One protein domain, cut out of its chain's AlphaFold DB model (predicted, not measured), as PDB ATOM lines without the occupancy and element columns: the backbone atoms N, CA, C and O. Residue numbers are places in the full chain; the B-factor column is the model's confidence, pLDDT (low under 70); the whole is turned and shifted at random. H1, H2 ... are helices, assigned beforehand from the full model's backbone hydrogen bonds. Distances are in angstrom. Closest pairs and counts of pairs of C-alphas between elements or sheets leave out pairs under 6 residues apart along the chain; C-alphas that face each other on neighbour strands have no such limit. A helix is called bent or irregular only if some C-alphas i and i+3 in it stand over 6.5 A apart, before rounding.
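What this domain is: This is residues 50 to 143 of the 143 residues of the protein "SCP domain-containing protein" of Ancylostoma ceylanicum (UniProt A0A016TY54). What is the main picture? A long helix, H1, has a short helix, H3, beside its first part, running the same way, while helix H2 sits off from both and two long loops link the three. From the far end of H1 the first loop, residues 68 to 92, comes back to H2, and the second, residues 105 to 132, leads from H2 to H3. What is it made of, and how large is it? The printed part has 94 residues with three named helices, in the order H1, H2, H3, and no named strand; the class is all helix, though under half of the residues, 40 of 94, are in named elements. It is only just loose, close to compact, with a radius of gyration of the C-alphas of 15.0 A, and its outline is rounded, spanning 38 by 33 by 27 A.

How they stand to each other: Which helices touch? H1, residues 50 to 67, touches H3, residues 133 to 142, with residues 51 to 55 alone. The closest C-alphas are those of Leu 51 and Ala 134, 6.4 A apart. The two run the same way at a shallow tilt of 18 degrees, with centres 12.3 A apart. Where does the remaining helix stand? H2, residues 93 to 104, is apart from H1 and apart from H3. How do the helix backbones run? In H1 and H2 every O i to N i+4 pair is within hydrogen-bond range. In H3 3 of 6 such pairs are, and 7 of 7 O i to N i+3 pairs.

Where its parts are: Where does the first helix lie? H1 begins at Gly 50, with C-alpha (34.357, 65.703, 101.036), and ends at Ala 67, 25.1 A from first to last C-alpha. Where is the second? H2 runs from Cys 93, with C-alpha (42.440, 75.747, 94.661), to Gly 104, over 16.1 A. Where does the third end? H3 runs from Pro 133 to Ala 142, with C-alpha (31.958, 55.064, 83.396), over 15.7 A. H3 is neither bent nor irregular, but only just: C-alphas 138 and 141 are 6.0 A apart.

The domain as a whole: How far does the printed part reach? The two C-alphas farthest apart are those of Thr 84 and Gln 130, at 40.7 A, and the first and last printed, Gly 50 and Ala 143, are 22.2 A apart. Is anything cut, and which links are long? The printed part has no cut; the link from H1 to H2, 25 residues, and that from H2 to H3, 28 residues, are both long. Where is confidence low? The mean pLDDT of the printed part is 89.2, and residues 142 to 143 are under 70.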
ATOM      1  N   GLY A  50      34.644  67.082 101.431       91.00
ATOM      2  CA  GLY A  50      34.357  65.703 101.036       91.00
ATOM      3  C   GLY A  50      34.330  65.504  99.517       91.00
ATOM      4  O   GLY A  50      34.848  64.504  99.025       91.00
ATOM      5  N   LEU A  51      33.794  66.466  98.755       92.56
ATOM      6  CA  LEU A  51      33.817  66.418  97.287       92.56
ATOM      7  C   LEU A  51      35.236  66.638  96.744       92.56
ATOM      8  O   LEU A  51      35.649  65.945  95.815       92.56
ATOM      9  N   ARG A  52      36.010  67.548  97.350       93.75
ATOM     10  CA  ARG A  52      37.425  67.764  96.995       93.75
ATOM     11  C   ARG A  52      38.262  66.499  97.206       93.75
ATOM     12  O   ARG A  52      39.010  66.096  96.314       93.75
ATOM     13  N   ASP A  53      38.086  65.843  98.353       91.50
ATOM     14  CA  ASP A  53      38.730  64.565  98.664       91.50
ATOM     15  C   ASP A  53      38.287  63.472  97.683       91.50
ATOM     16  O   ASP A  53      39.119  62.694  97.219       91.50
ATOM     17  N   LEU A  54      37.005  63.434  97.305       92.50
ATOM     18  CA  LEU A  54      36.494  62.489  96.312       92.50
ATOM     19  C   LEU A  54      37.180  62.666  94.949       92.50
ATOM     20  O   LEU A  54      37.674  61.680  94.397       92.50
ATOM     21  N   PHE A  55      37.288  63.898  94.435       92.44
ATOM     22  CA  PHE A  55      38.022  64.179  93.194       92.44
ATOM     23  C   PHE A  55      39.486  63.733  93.281       92.44
ATOM     24  O   PHE A  55      39.980  63.042  92.385       92.44
ATOM     25  N   LEU A  56      40.182  64.112  94.358       92.56
ATOM     26  CA  LEU A  56      41.606  63.825  94.533       92.56
ATOM     27  C   LEU A  56      41.882  62.323  94.664       92.56
ATOM     28  O   LEU A  56      42.820  61.802  94.053       92.56
ATOM     29  N   ASN A  57      41.080  61.633  95.474       91.94
ATOM     30  CA  ASN A  57      41.227  60.206  95.726       91.94
ATOM     31  C   ASN A  57      40.902  59.402  94.474       91.94
ATOM     32  O   ASN A  57      41.664  58.504  94.136       91.94
ATOM     33  N   MET A  58      39.841  59.759  93.745       92.75
ATOM     34  CA  MET A  58      39.494  59.104  92.486       92.75
ATOM     35  C   MET A  58      40.675  59.124  91.504       92.75
ATOM     36  O   MET A  58      41.122  58.066  91.064       92.75
ATOM     37  N   HIS A  59      41.259  60.298  91.242       93.12
ATOM     38  CA  HIS A  59      42.412  60.412  90.343       93.12
ATOM     39  C   HIS A  59      43.631  59.638  90.849       93.12
ATOM     40  O   HIS A  59      44.283  58.928  90.084       93.12
ATOM     41  N   ASN A  60      43.961  59.756  92.136       92.38
ATOM     42  CA  ASN A  60      45.133  59.085  92.695       92.38
ATOM     43  C   ASN A  60      44.974  57.561  92.770       92.38
ATOM     44  O   ASN A  60      45.969  56.856  92.610       92.38
ATOM     45  N   ASN A  61      43.754  57.051  92.946       91.94
ATOM     46  CA  ASN A  61      43.467  55.619  92.911       91.94
ATOM     47  C   ASN A  61      43.691  55.052  91.504       91.94
ATOM     48  O   ASN A  61      44.431  54.078  91.364       91.94
ATOM     49  N   PHE A  62      43.152  55.704  90.466       91.38
ATOM     50  CA  PHE A  62      43.384  55.300  89.073       91.38
ATOM     51  C   PHE A  62      44.859  55.392  88.688       91.38
ATOM     52  O   PHE A  62      45.433  54.431  88.184       91.38
ATOM     53  N   ARG A  63      45.526  56.505  89.016       92.19
ATOM     54  CA  ARG A  63      46.973  56.666  88.787       92.19
ATOM     55  C   ARG A  63      47.786  55.599  89.516       92.19
ATOM     56  O   ARG A  63      48.744  55.076  88.957       92.19
ATOM     57  N   GLY A  64      47.401  55.253  90.741       91.44
ATOM     58  CA  GLY A  64      48.035  54.190  91.512       91.44
ATOM     59  C   GLY A  64      47.799  52.799  90.924       91.44
ATOM     60  O   GLY A  64      48.694  51.960  91.005       91.44
ATOM     61  N   SER A  65      46.619  52.526  90.362       90.56
ATOM     62  CA  SER A  65      46.320  51.264  89.668       90.56
ATOM     63  C   SER A  65      47.090  51.143  88.349       90.56
ATOM     64  O   SER A  65      47.760  50.132  88.125       90.56
ATOM     65  N   LEU A  66      47.107  52.217  87.547       90.38
ATOM     66  CA  LEU A  66      47.915  52.342  86.328       90.38
ATOM     67  C   LEU A  66      49.400  52.106  86.610       90.38
ATOM     68  O   LEU A  66      50.044  51.312  85.935       90.38
ATOM     69  N   ALA A  67      49.950  52.760  87.637       90.62
ATOM     70  CA  ALA A  67      51.367  52.638  87.978       90.62
ATOM     71  C   ALA A  67      51.786  51.191  88.279       90.62
ATOM     72  O   ALA A  67      52.909  50.803  87.980       90.62
ATOM     73  N   ARG A  68      50.873  50.390  88.838       88.44
ATOM     74  CA  ARG A  68      51.101  48.982  89.179       88.44
ATOM     75  C   ARG A  68      50.721  48.010  88.056       88.44
ATOM     76  O   ARG A  68      50.896  46.813  88.251       88.44
ATOM     77  N   GLY A  69      50.195  48.494  86.928       86.19
ATOM     78  CA  GLY A  69      49.755  47.650  85.811       86.19
ATOM     79  C   GLY A  69      48.642  46.674  86.202       86.19
ATOM     80  O   GLY A  69      48.728  45.494  85.882       86.19
ATOM     81  N   GLN A  70      47.647  47.136  86.970       82.38
ATOM     82  CA  GLN A  70      46.604  46.268  87.536       82.38
ATOM     83  C   GLN A  70      45.310  46.237  86.716       82.38
ATOM     84  O   GLN A  70      45.127  45.361  85.882       82.38
ATOM     85  N   THR A  71      44.365  47.142  86.995       81.81
ATOM     86  CA  THR A  71      42.965  47.024  86.531       81.81
ATOM     87  C   THR A  71      42.644  47.861  85.303       81.81
ATOM     88  O   THR A  71      41.576  47.730  84.714       81.81
ATOM     89  N   GLU A  72      43.552  48.752  84.934       85.12
ATOM     90  CA  GLU A  72      43.276  49.834  84.001       85.12
ATOM     91  C   GLU A  72      43.535  49.355  82.581       85.12
ATOM     92  O   GLU A  72      44.646  48.948  82.247       85.12
ATOM     93  N   ARG A  73      42.498  49.356  81.744       82.81
ATOM     94  CA  ARG A  73      42.565  48.800  80.391       82.81
ATOM     95  C   ARG A  73      42.972  49.874  79.387       82.81
ATOM     96  O   ARG A  73      42.376  50.944  79.335       82.81
ATOM     97  N   SER A  74      43.932  49.560  78.527       78.06
ATOM     98  CA  SER A  74      44.333  50.422  77.416       78.06
ATOM     99  C   SER A  74      43.475  50.118  76.190       78.06
ATOM    100  O   SER A  74      43.788  49.190  75.456       78.06
ATOM    101  N   ALA A  75      42.371  50.846  75.995       72.12
ATOM    102  CA  ALA A  75      41.574  50.914  74.754       72.12
ATOM    103  C   ALA A  75      41.554  49.634  73.874       72.12
ATOM    104  O   ALA A  75      41.911  49.666  72.700       72.12
ATOM    105  N   GLY A  76      41.167  48.487  74.448       75.00
ATOM    106  CA  GLY A  76      41.070  47.203  73.733       75.00
ATOM    107  C   GLY A  76      42.305  46.293  73.810       75.00
ATOM    108  O   GLY A  76      42.138  45.077  73.791       75.00
ATOM    109  N   TRP A  77      43.497  46.842  74.042       79.12
ATOM    110  CA  TRP A  77      44.809  46.169  74.064       79.12
ATOM    111  C   TRP A  77      45.123  45.373  75.341       79.12
ATOM    112  O   TRP A  77      46.238  44.898  75.527       79.12
ATOM    113  N   GLY A  78      44.143  45.226  76.233       84.50
ATOM    114  CA  GLY A  78      44.329  44.594  77.540       84.50
ATOM    115  C   GLY A  78      44.731  45.598  78.619       84.50
ATOM    116  O   GLY A  78      44.458  46.793  78.496       84.50
ATOM    117  N   ILE A  79      45.299  45.103  79.716       87.44
ATOM    118  CA  ILE A  79      45.724  45.930  80.851       87.44
ATOM    119  C   ILE A  79      46.895  46.826  80.419       87.44
ATOM    120  O   ILE A  79      47.811  46.376  79.732       87.44
ATOM    121  N   ALA A  80      46.852  48.101  80.802       86.94
ATOM    122  CA  ALA A  80      47.908  49.064  80.531       86.94
ATOM    123  C   ALA A  80      49.216  48.644  81.232       86.94
ATOM    124  O   ALA A  80      49.179  48.208  82.387       86.94
ATOM    125  N   PRO A  81      50.376  48.786  80.568       88.00
ATOM    126  CA  PRO A  81      51.653  48.440  81.174       88.00
ATOM    127  C   PRO A  81      51.931  49.318  82.409       88.00
ATOM    128  O   PRO A  81      51.520  50.483  82.441       88.00
ATOM    129  N   PRO A  82      52.637  48.786  83.423       89.69
ATOM    130  CA  PRO A  82      52.988  49.550  84.613       89.69
ATOM    131  C   PRO A  82      53.870  50.750  84.254       89.69
ATOM    132  O   PRO A  82      54.713  50.684  83.359       89.69
ATOM    133  N   ALA A  83      53.698  51.853  84.981       88.25
ATOM    134  CA  ALA A  83      54.480  53.067  84.782       88.25
ATOM    135  C   ALA A  83      55.620  53.153  85.804       88.25
ATOM    136  O   ALA A  83      55.377  53.114  87.009       88.25
ATOM    137  N   THR A  84      56.852  53.367  85.335       86.38
ATOM    138  CA  THR A  84      58.034  53.526  86.202       86.38
ATOM    139  C   THR A  84      57.922  54.745  87.120       86.38
ATOM    140  O   THR A  84      58.369  54.711  88.263       86.38
ATOM    141  N   ILE A  85      57.320  55.838  86.632       87.62
ATOM    142  CA  ILE A  85      57.146  57.081  87.390       87.62
ATOM    143  C   ILE A  85      55.727  57.606  87.175       87.62
ATOM    144  O   ILE A  85      55.373  58.056  86.087       87.62
ATOM    145  N   MET A  86      54.922  57.589  88.239       90.81
ATOM    146  CA  MET A  86      53.575  58.160  88.250       90.81
ATOM    147  C   MET A  86      53.388  59.057  89.473       90.81
ATOM    148  O   MET A  86      53.281  58.591  90.607       90.81
ATOM    149  N   TYR A  87      53.340  60.371  89.253       91.62
ATOM    150  CA  TYR A  87      53.231  61.327  90.354       91.62
ATOM    151  C   TYR A  87      51.851  61.303  91.010       91.62
ATOM    152  O   TYR A  87      50.826  61.294  90.325       91.62
ATOM    153  N   ARG A  88      51.825  61.371  92.343       90.69
ATOM    154  CA  ARG A  88      50.595  61.575  93.113       90.69
ATOM    155  C   ARG A  88      50.126  63.018  92.955       90.69
ATOM    156  O   ARG A  88      50.869  63.940  93.292       90.69
ATOM    157  N   MET A  89      48.898  63.204  92.489       92.12
ATOM    158  CA  MET A  89      48.281  64.522  92.362       92.12
ATOM    159  C   MET A  89      48.065  65.144  93.742       92.12
ATOM    160  O   MET A  89      47.752  64.441  94.708       92.12
ATOM    161  N   LYS A  90      48.248  66.463  93.816       91.81
ATOM    162  CA  LYS A  90      47.900  67.323  94.950       91.81
ATOM    163  C   LYS A  90      46.768  68.235  94.485       91.81
ATOM    164  O   LYS A  90      46.789  68.692  93.349       91.81
ATOM    165  N   TYR A  91      45.798  68.477  95.355       92.19
ATOM    166  CA  TYR A  91      44.695  69.380  95.053       92.19
ATOM    167  C   TYR A  91      45.176  70.840  95.028       92.19
ATOM    168  O   TYR A  91      45.959  71.238  95.896       92.19
ATOM    169  N   ASP A  92      44.699  71.613  94.054       93.12
ATOM    170  CA  ASP A  92      45.018  73.031  93.873       93.12
ATOM    171  C   ASP A  92      43.725  73.849  93.771       93.12
ATOM    172  O   ASP A  92      42.849  73.557  92.957       93.12
ATOM    173  N   CYS A  93      43.611  74.881  94.605       92.88
ATOM    174  CA  CYS A  93      42.440  75.747  94.661       92.88
ATOM    175  C   CYS A  93      42.306  76.671  93.445       92.88
ATOM    176  O   CYS A  93      41.191  77.059  93.102       92.88
ATOM    177  N   ASN A  94      43.407  76.994  92.760       92.50
ATOM    178  CA  ASN A  94      43.337  77.763  91.518       92.50
ATOM    179  C   ASN A  94      42.670  76.929  90.418       92.50
ATOM    180  O   ASN A  94      41.750  77.404  89.756       92.50
ATOM    181  N   ALA A  95      43.065  75.658  90.293       93.44
ATOM    182  CA  ALA A  95      42.431  74.717  89.372       93.44
ATOM    183  C   ALA A  95      40.937  74.521  89.691       93.44
ATOM    184  O   ALA A  95      40.119  74.509  88.773       93.44
ATOM    185  N   GLU A  96      40.569  74.426  90.979       94.06
ATOM    186  CA  GLU A  96      39.161  74.381  91.408       94.06
ATOM    187  C   GLU A  96      38.389  75.613  90.932       94.06
ATOM    188  O   GLU A  96      37.296  75.472  90.390       94.06
ATOM    189  N   SER A  97      38.949  76.810  91.116       92.75
ATOM    190  CA  SER A  97      38.288  78.059  90.735       92.75
ATOM    191  C   SER A  97      37.979  78.103  89.238       92.75
ATOM    192  O   SER A  97      36.841  78.384  88.861       92.75
ATOM    193  N   TYR A  98      38.950  77.756  88.387       93.19
ATOM    194  CA  TYR A  98      38.744  77.714  86.937       93.19
ATOM    195  C   TYR A  98      37.701  76.669  86.528       93.19
ATOM    196  O   TYR A  98      36.770  76.986  85.788       93.19
ATOM    197  N   ALA A  99      37.804  75.448  87.061       93.38
ATOM    198  CA  ALA A  99      36.859  74.377  86.757       93.38
ATOM    199  C   ALA A  99      35.436  74.709  87.236       93.38
ATOM    200  O   ALA A  99      34.463  74.437  86.537       93.38
ATOM    201  N   HIS A 100      35.297  75.325  88.414       92.12
ATOM    202  CA  HIS A 100      33.997  75.716  88.955       92.12
ATOM    203  C   HIS A 100      33.358  76.847  88.147       92.12
ATOM    204  O   HIS A 100      32.165  76.781  87.851       92.12
ATOM    205  N   GLN A 101      34.143  77.852  87.747       92.81
ATOM    206  CA  GLN A 101      33.675  78.919  86.859       92.81
ATOM    207  C   GLN A 101      33.226  78.357  85.508       92.81
ATOM    208  O   GLN A 101      32.156  78.726  85.019       92.81
ATOM    209  N   HIS A 102      33.986  77.420  84.934       94.31
ATOM    210  CA  HIS A 102      33.589  76.790  83.683       94.31
ATOM    211  C   HIS A 102      32.301  75.979  83.831       94.31
ATOM    212  O   HIS A 102      31.356  76.197  83.072       94.31
ATOM    213  N   ALA A 103      32.216  75.120  84.849       92.31
ATOM    214  CA  ALA A 103      31.019  74.333  85.124       92.31
ATOM    215  C   ALA A 103      29.779  75.223  85.339       92.31
ATOM    216  O   ALA A 103      28.702  74.902  84.840       92.31
ATOM    217  N   GLY A 104      29.935  76.363  86.022       91.69
ATOM    218  CA  GLY A 104      28.866  77.344  86.237       91.69
ATOM    219  C   GLY A 104      28.422  78.090  84.975       91.69
ATOM    220  O   GLY A 104      27.300  78.584  84.931       91.69
ATOM    221  N   SER A 105      29.258  78.142  83.933       93.56
ATOM    222  CA  SER A 105      28.886  78.739  82.643       93.56
ATOM    223  C   SER A 105      27.997  77.831  81.785       93.56
ATOM    224  O   SER A 105      27.486  78.271  80.756       93.56
ATOM    225  N   CYS A 106      27.828  76.559  82.176       91.81
ATOM    226  CA  CYS A 106      27.100  75.536  81.418       91.81
ATOM    227  C   CYS A 106      27.618  75.316  79.981       91.81
ATOM    228  O   CYS A 106      26.925  74.716  79.154       91.81
ATOM    229  N   ASN A 107      28.838  75.767  79.674       91.38
ATOM    230  CA  ASN A 107      29.494  75.503  78.403       91.38
ATOM    231  C   ASN A 107      30.051  74.072  78.389       91.38
ATOM    232  O   ASN A 107      30.690  73.621  79.334       91.38
ATOM    233  N   ARG A 108      29.778  73.339  77.307       91.12
ATOM    234  CA  ARG A 108      30.247  71.957  77.119       91.12
ATOM    235  C   ARG A 108      31.589  71.887  76.392       91.12
ATOM    236  O   ARG A 108      32.207  70.828  76.360       91.12
ATOM    237  N   ASN A 109      32.004  72.986  75.770       91.69
ATOM    238  CA  ASN A 109      33.250  73.066  75.022       91.69
ATOM    239  C   ASN A 109      34.405  73.361  75.968       91.69
ATOM    240  O   ASN A 109      34.244  74.136  76.901       91.69
ATOM    241  N   HIS A 110      35.581  72.807  75.684       90.88
ATOM    242  CA  HIS A 110      36.788  73.118  76.444       90.88
ATOM    243  C   HIS A 110      37.077  74.620  76.452       90.88
ATOM    244  O   HIS A 110      36.963  75.297  75.422       90.88
ATOM    245  N   LEU A 111      37.514  75.125  77.604       89.06
ATOM    246  CA  LEU A 111      38.011  76.490  77.686       89.06
ATOM    247  C   LEU A 111      39.293  76.665  76.863       89.06
ATOM    248  O   LEU A 111      40.122  75.761  76.733       89.06
ATOM    249  N   SER A 112      39.480  77.879  76.339       88.88
ATOM    250  CA  SER A 112      40.743  78.265  75.709       88.88
ATOM    251  C   SER A 112      41.893  78.142  76.719       88.88
ATOM    252  O   SER A 112      41.719  78.549  77.871       88.88
ATOM    253  N   PRO A 113      43.091  77.669  76.319       88.00
ATOM    254  CA  PRO A 113      44.252  77.593  77.208       88.00
ATOM    255  C   PRO A 113      44.600  78.925  77.890       88.00
ATOM    256  O   PRO A 113      45.095  78.935  79.014       88.00
ATOM    257  N   SER A 114      44.297  80.055  77.243       88.31
ATOM    258  CA  SER A 114      44.514  81.391  77.811       88.31
ATOM    259  C   SER A 114      43.611  81.697  79.010       88.31
ATOM    260  O   SER A 114      43.967  82.531  79.835       88.31
ATOM    261  N   ALA A 115      42.456  81.033  79.125       88.44
ATOM    262  CA  ALA A 115      41.532  81.204  80.248       88.44
ATOM    263  C   ALA A 115      42.003  80.469  81.514       88.44
ATOM    264  O   ALA A 115      41.543  80.779  82.609       88.44
ATOM    265  N   MET A 116      42.926  79.510  81.372       91.38
ATOM    266  CA  MET A 116      43.450  78.703  82.476       91.38
ATOM    267  C   MET A 116      44.976  78.538  82.356       91.38
ATOM    268  O   MET A 116      45.463  77.435  82.087       91.38
ATOM    269  N   PRO A 117      45.764  79.615  82.535       89.88
ATOM    270  CA  PRO A 117      47.205  79.571  82.307       89.88
ATOM    271  C   PRO A 117      47.890  78.509  83.175       89.88
ATOM    272  O   PRO A 117      47.836  78.559  84.401       89.88
ATOM    273  N   GLY A 118      48.546  77.540  82.533       91.56
ATOM    274  CA  GLY A 118      49.251  76.452  83.220       91.56
ATOM    275  C   GLY A 118      48.373  75.272  83.652       91.56
ATOM    276  O   GLY A 118      48.906  74.313  84.213       91.56
ATOM    277  N   TYR A 119      47.071  75.286  83.348       92.88
ATOM    278  CA  TYR A 119      46.148  74.191  83.647       92.88
ATOM    279  C   TYR A 119      45.559  73.588  82.369       92.88
ATOM    280  O   TYR A 119      45.537  74.195  81.301       92.88
ATOM    281  N   LYS A 120      45.099  72.343  82.487       92.56
ATOM    282  CA  LYS A 120      44.374  71.619  81.442       92.56
ATOM    283  C   LYS A 120      43.068  71.103  82.019       92.56
ATOM    284  O   LYS A 120      42.951  70.938  83.232       92.56
ATOM    285  N   GLU A 121      42.122  70.824  81.140       91.19
ATOM    286  CA  GLU A 121      40.753  70.528  81.525       91.19
ATOM    287  C   GLU A 121      40.236  69.237  80.893       91.19
ATOM    288  O   GLU A 121      40.445  68.990  79.706       91.19
ATOM    289  N   ASN A 122      39.482  68.482  81.694       92.25
ATOM    290  CA  ASN A 122      38.607  67.407  81.248       92.25
ATOM    291  C   ASN A 122      37.158  67.798  81.573       92.25
ATOM    292  O   ASN A 122      36.879  68.189  82.707       92.25
ATOM    293  N   VAL A 123      36.245  67.654  80.609       91.94
ATOM    294  CA  VAL A 123      34.816  67.970  80.772       91.94
ATOM    295  C   VAL A 123      34.004  66.681  80.678       91.94
ATOM    296  O   VAL A 123      34.153  65.922  79.724       91.94
ATOM    297  N   HIS A 124      33.126  66.446  81.653       91.62
ATOM    298  CA  HIS A 124      32.141  65.363  81.624       91.62
ATOM    299  C   HIS A 124      30.757  65.927  81.917       91.62
ATOM    300  O   HIS A 124      30.585  66.665  82.888       91.62
ATOM    301  N   VAL A 125      29.768  65.578  81.093       90.81
ATOM    302  CA  VAL A 125      28.398  66.087  81.224       90.81
ATOM    303  C   VAL A 125      27.429  64.928  81.355       90.81
ATOM    304  O   VAL A 125      27.303  64.083  80.472       90.81
ATOM    305  N   LEU A 126      26.683  64.947  82.451       90.50
ATOM    306  CA  LEU A 126      25.566  64.051  82.679       90.50
ATOM    307  C   LEU A 126      24.277  64.666  82.151       90.50
ATOM    308  O   LEU A 126      23.859  65.725  82.607       90.50
ATOM    309  N   ASN A 127      23.595  63.971  81.242       89.25
ATOM    310  CA  ASN A 127      22.267  64.371  80.765       89.25
ATOM    311  C   ASN A 127      21.154  63.898  81.727       89.25
ATOM    312  O   ASN A 127      20.140  63.356  81.298       89.25
ATOM    313  N   THR A 128      21.360  64.049  83.038       87.50
ATOM    314  CA  THR A 128      20.356  63.763  84.073       87.50
ATOM    315  C   THR A 128      20.557  64.671  85.277       87.50
ATOM    316  O   THR A 128      21.683  64.944  85.682       87.50
ATOM    317  N   VAL A 129      19.448  65.114  85.867       87.00
ATOM    318  CA  VAL A 129      19.426  65.921  87.098       87.00
ATOM    319  C   VAL A 129      19.150  65.076  88.347       87.00
ATOM    320  O   VAL A 129      19.227  65.576  89.463       87.00
ATOM    321  N   GLN A 130      18.843  63.787  88.175       90.44
ATOM    322  CA  GLN A 130      18.498  62.864  89.260       90.44
ATOM    323  C   GLN A 130      19.760  62.230  89.865       90.44
ATOM    324  O   GLN A 130      19.927  61.010  89.863       90.44
ATOM    325  N   THR A 131      20.698  63.056  90.329       92.31
ATOM    326  CA  THR A 131      21.938  62.590  90.964       92.31
ATOM    327  C   THR A 131      22.423  63.567  92.028       92.31
ATOM    328  O   THR A 131      22.140  64.762  91.985       92.31
ATOM    329  N   THR A 132      23.177  63.060  93.000       93.50
ATOM    330  CA  THR A 132      23.859  63.901  93.989       93.50
ATOM    331  C   THR A 132      25.167  64.446  93.407       93.50
ATOM    332  O   THR A 132      25.719  63.839  92.487       93.50
ATOM    333  N   PRO A 133      25.750  65.525  93.964       90.81
ATOM    334  CA  PRO A 133      27.066  65.999  93.534       90.81
ATOM    335  C   PRO A 133      28.144  64.907  93.598       90.81
ATOM    336  O   PRO A 133      28.941  64.763  92.677       90.81
ATOM    337  N   ALA A 134      28.134  64.075  94.645       92.25
ATOM    338  CA  ALA A 134      29.062  62.950  94.763       92.25
ATOM    339  C   ALA A 134      28.807  61.868  93.698       92.25
ATOM    340  O   ALA A 134      29.757  61.355  93.107       92.25
ATOM    341  N   GLY A 135      27.538  61.550  93.417       92.62
ATOM    342  CA  GLY A 135      27.164  60.613  92.356       92.62
ATOM    343  C   GLY A 135      27.557  61.115  90.965       92.62
ATOM    344  O   GLY A 135      28.053  60.338  90.151       92.62
ATOM    345  N   ALA A 136      27.419  62.419  90.712       91.25
ATOM    346  CA  ALA A 136      27.859  63.047  89.471       91.25
ATOM    347  C   ALA A 136      29.373  62.897  89.257       91.25
ATOM    348  O   ALA A 136      29.804  62.490  88.180       91.25
ATOM    349  N   ILE A 137      30.176  63.138  90.300       92.00
ATOM    350  CA  ILE A 137      31.637  62.956  90.258       92.00
ATOM    351  C   ILE A 137      31.996  61.499  89.970       92.00
ATOM    352  O   ILE A 137      32.857  61.215  89.141       92.00
ATOM    353  N   GLN A 138      31.334  60.563  90.647       92.31
ATOM    354  CA  GLN A 138      31.623  59.139  90.490       92.31
ATOM    355  C   GLN A 138      31.226  58.602  89.118       92.31
ATOM    356  O   GLN A 138      31.832  57.636  88.663       92.31
ATOM    357  N   ASN A 139      30.250  59.211  88.444       91.56
ATOM    358  CA  ASN A 139      29.827  58.766  87.122       91.56
ATOM    359  C   ASN A 139      30.924  58.907  86.057       91.56
ATOM    360  O   ASN A 139      30.960  58.099  85.136       91.56
ATOM    361  N   VAL A 140      31.850  59.858  86.222       87.06
ATOM    362  CA  VAL A 140      32.977  60.077  85.294       87.06
ATOM    363  C   VAL A 140      33.769  58.788  85.042       87.06
ATOM    364  O   VAL A 140      34.313  58.597  83.965       87.06
ATOM    365  N   ARG A 141      33.798  57.859  86.006       78.25
ATOM    366  CA  ARG A 141      34.496  56.571  85.873       78.25
ATOM    367  C   ARG A 141      33.913  55.628  84.807       78.25
ATOM    368  O   ARG A 141      34.515  54.597  84.536       78.25
ATOM    369  N   ALA A 142      32.691  55.893  84.349       62.44
ATOM    370  CA  ALA A 142      31.958  55.064  83.396       62.44
ATOM    371  C   ALA A 142      31.934  55.664  81.979       62.44
ATOM    372  O   ALA A 142      31.310  55.073  81.098       62.44
ATOM    373  N   ALA A 143      32.558  56.830  81.793       55.19
ATOM    374  CA  ALA A 143      32.739  57.497  80.508       55.19
ATOM    375  C   ALA A 143      34.001  56.980  79.805       55.19
ATOM    376  O   ALA A 143      33.949  56.838  78.565       55.19
TER     377      ALA A 143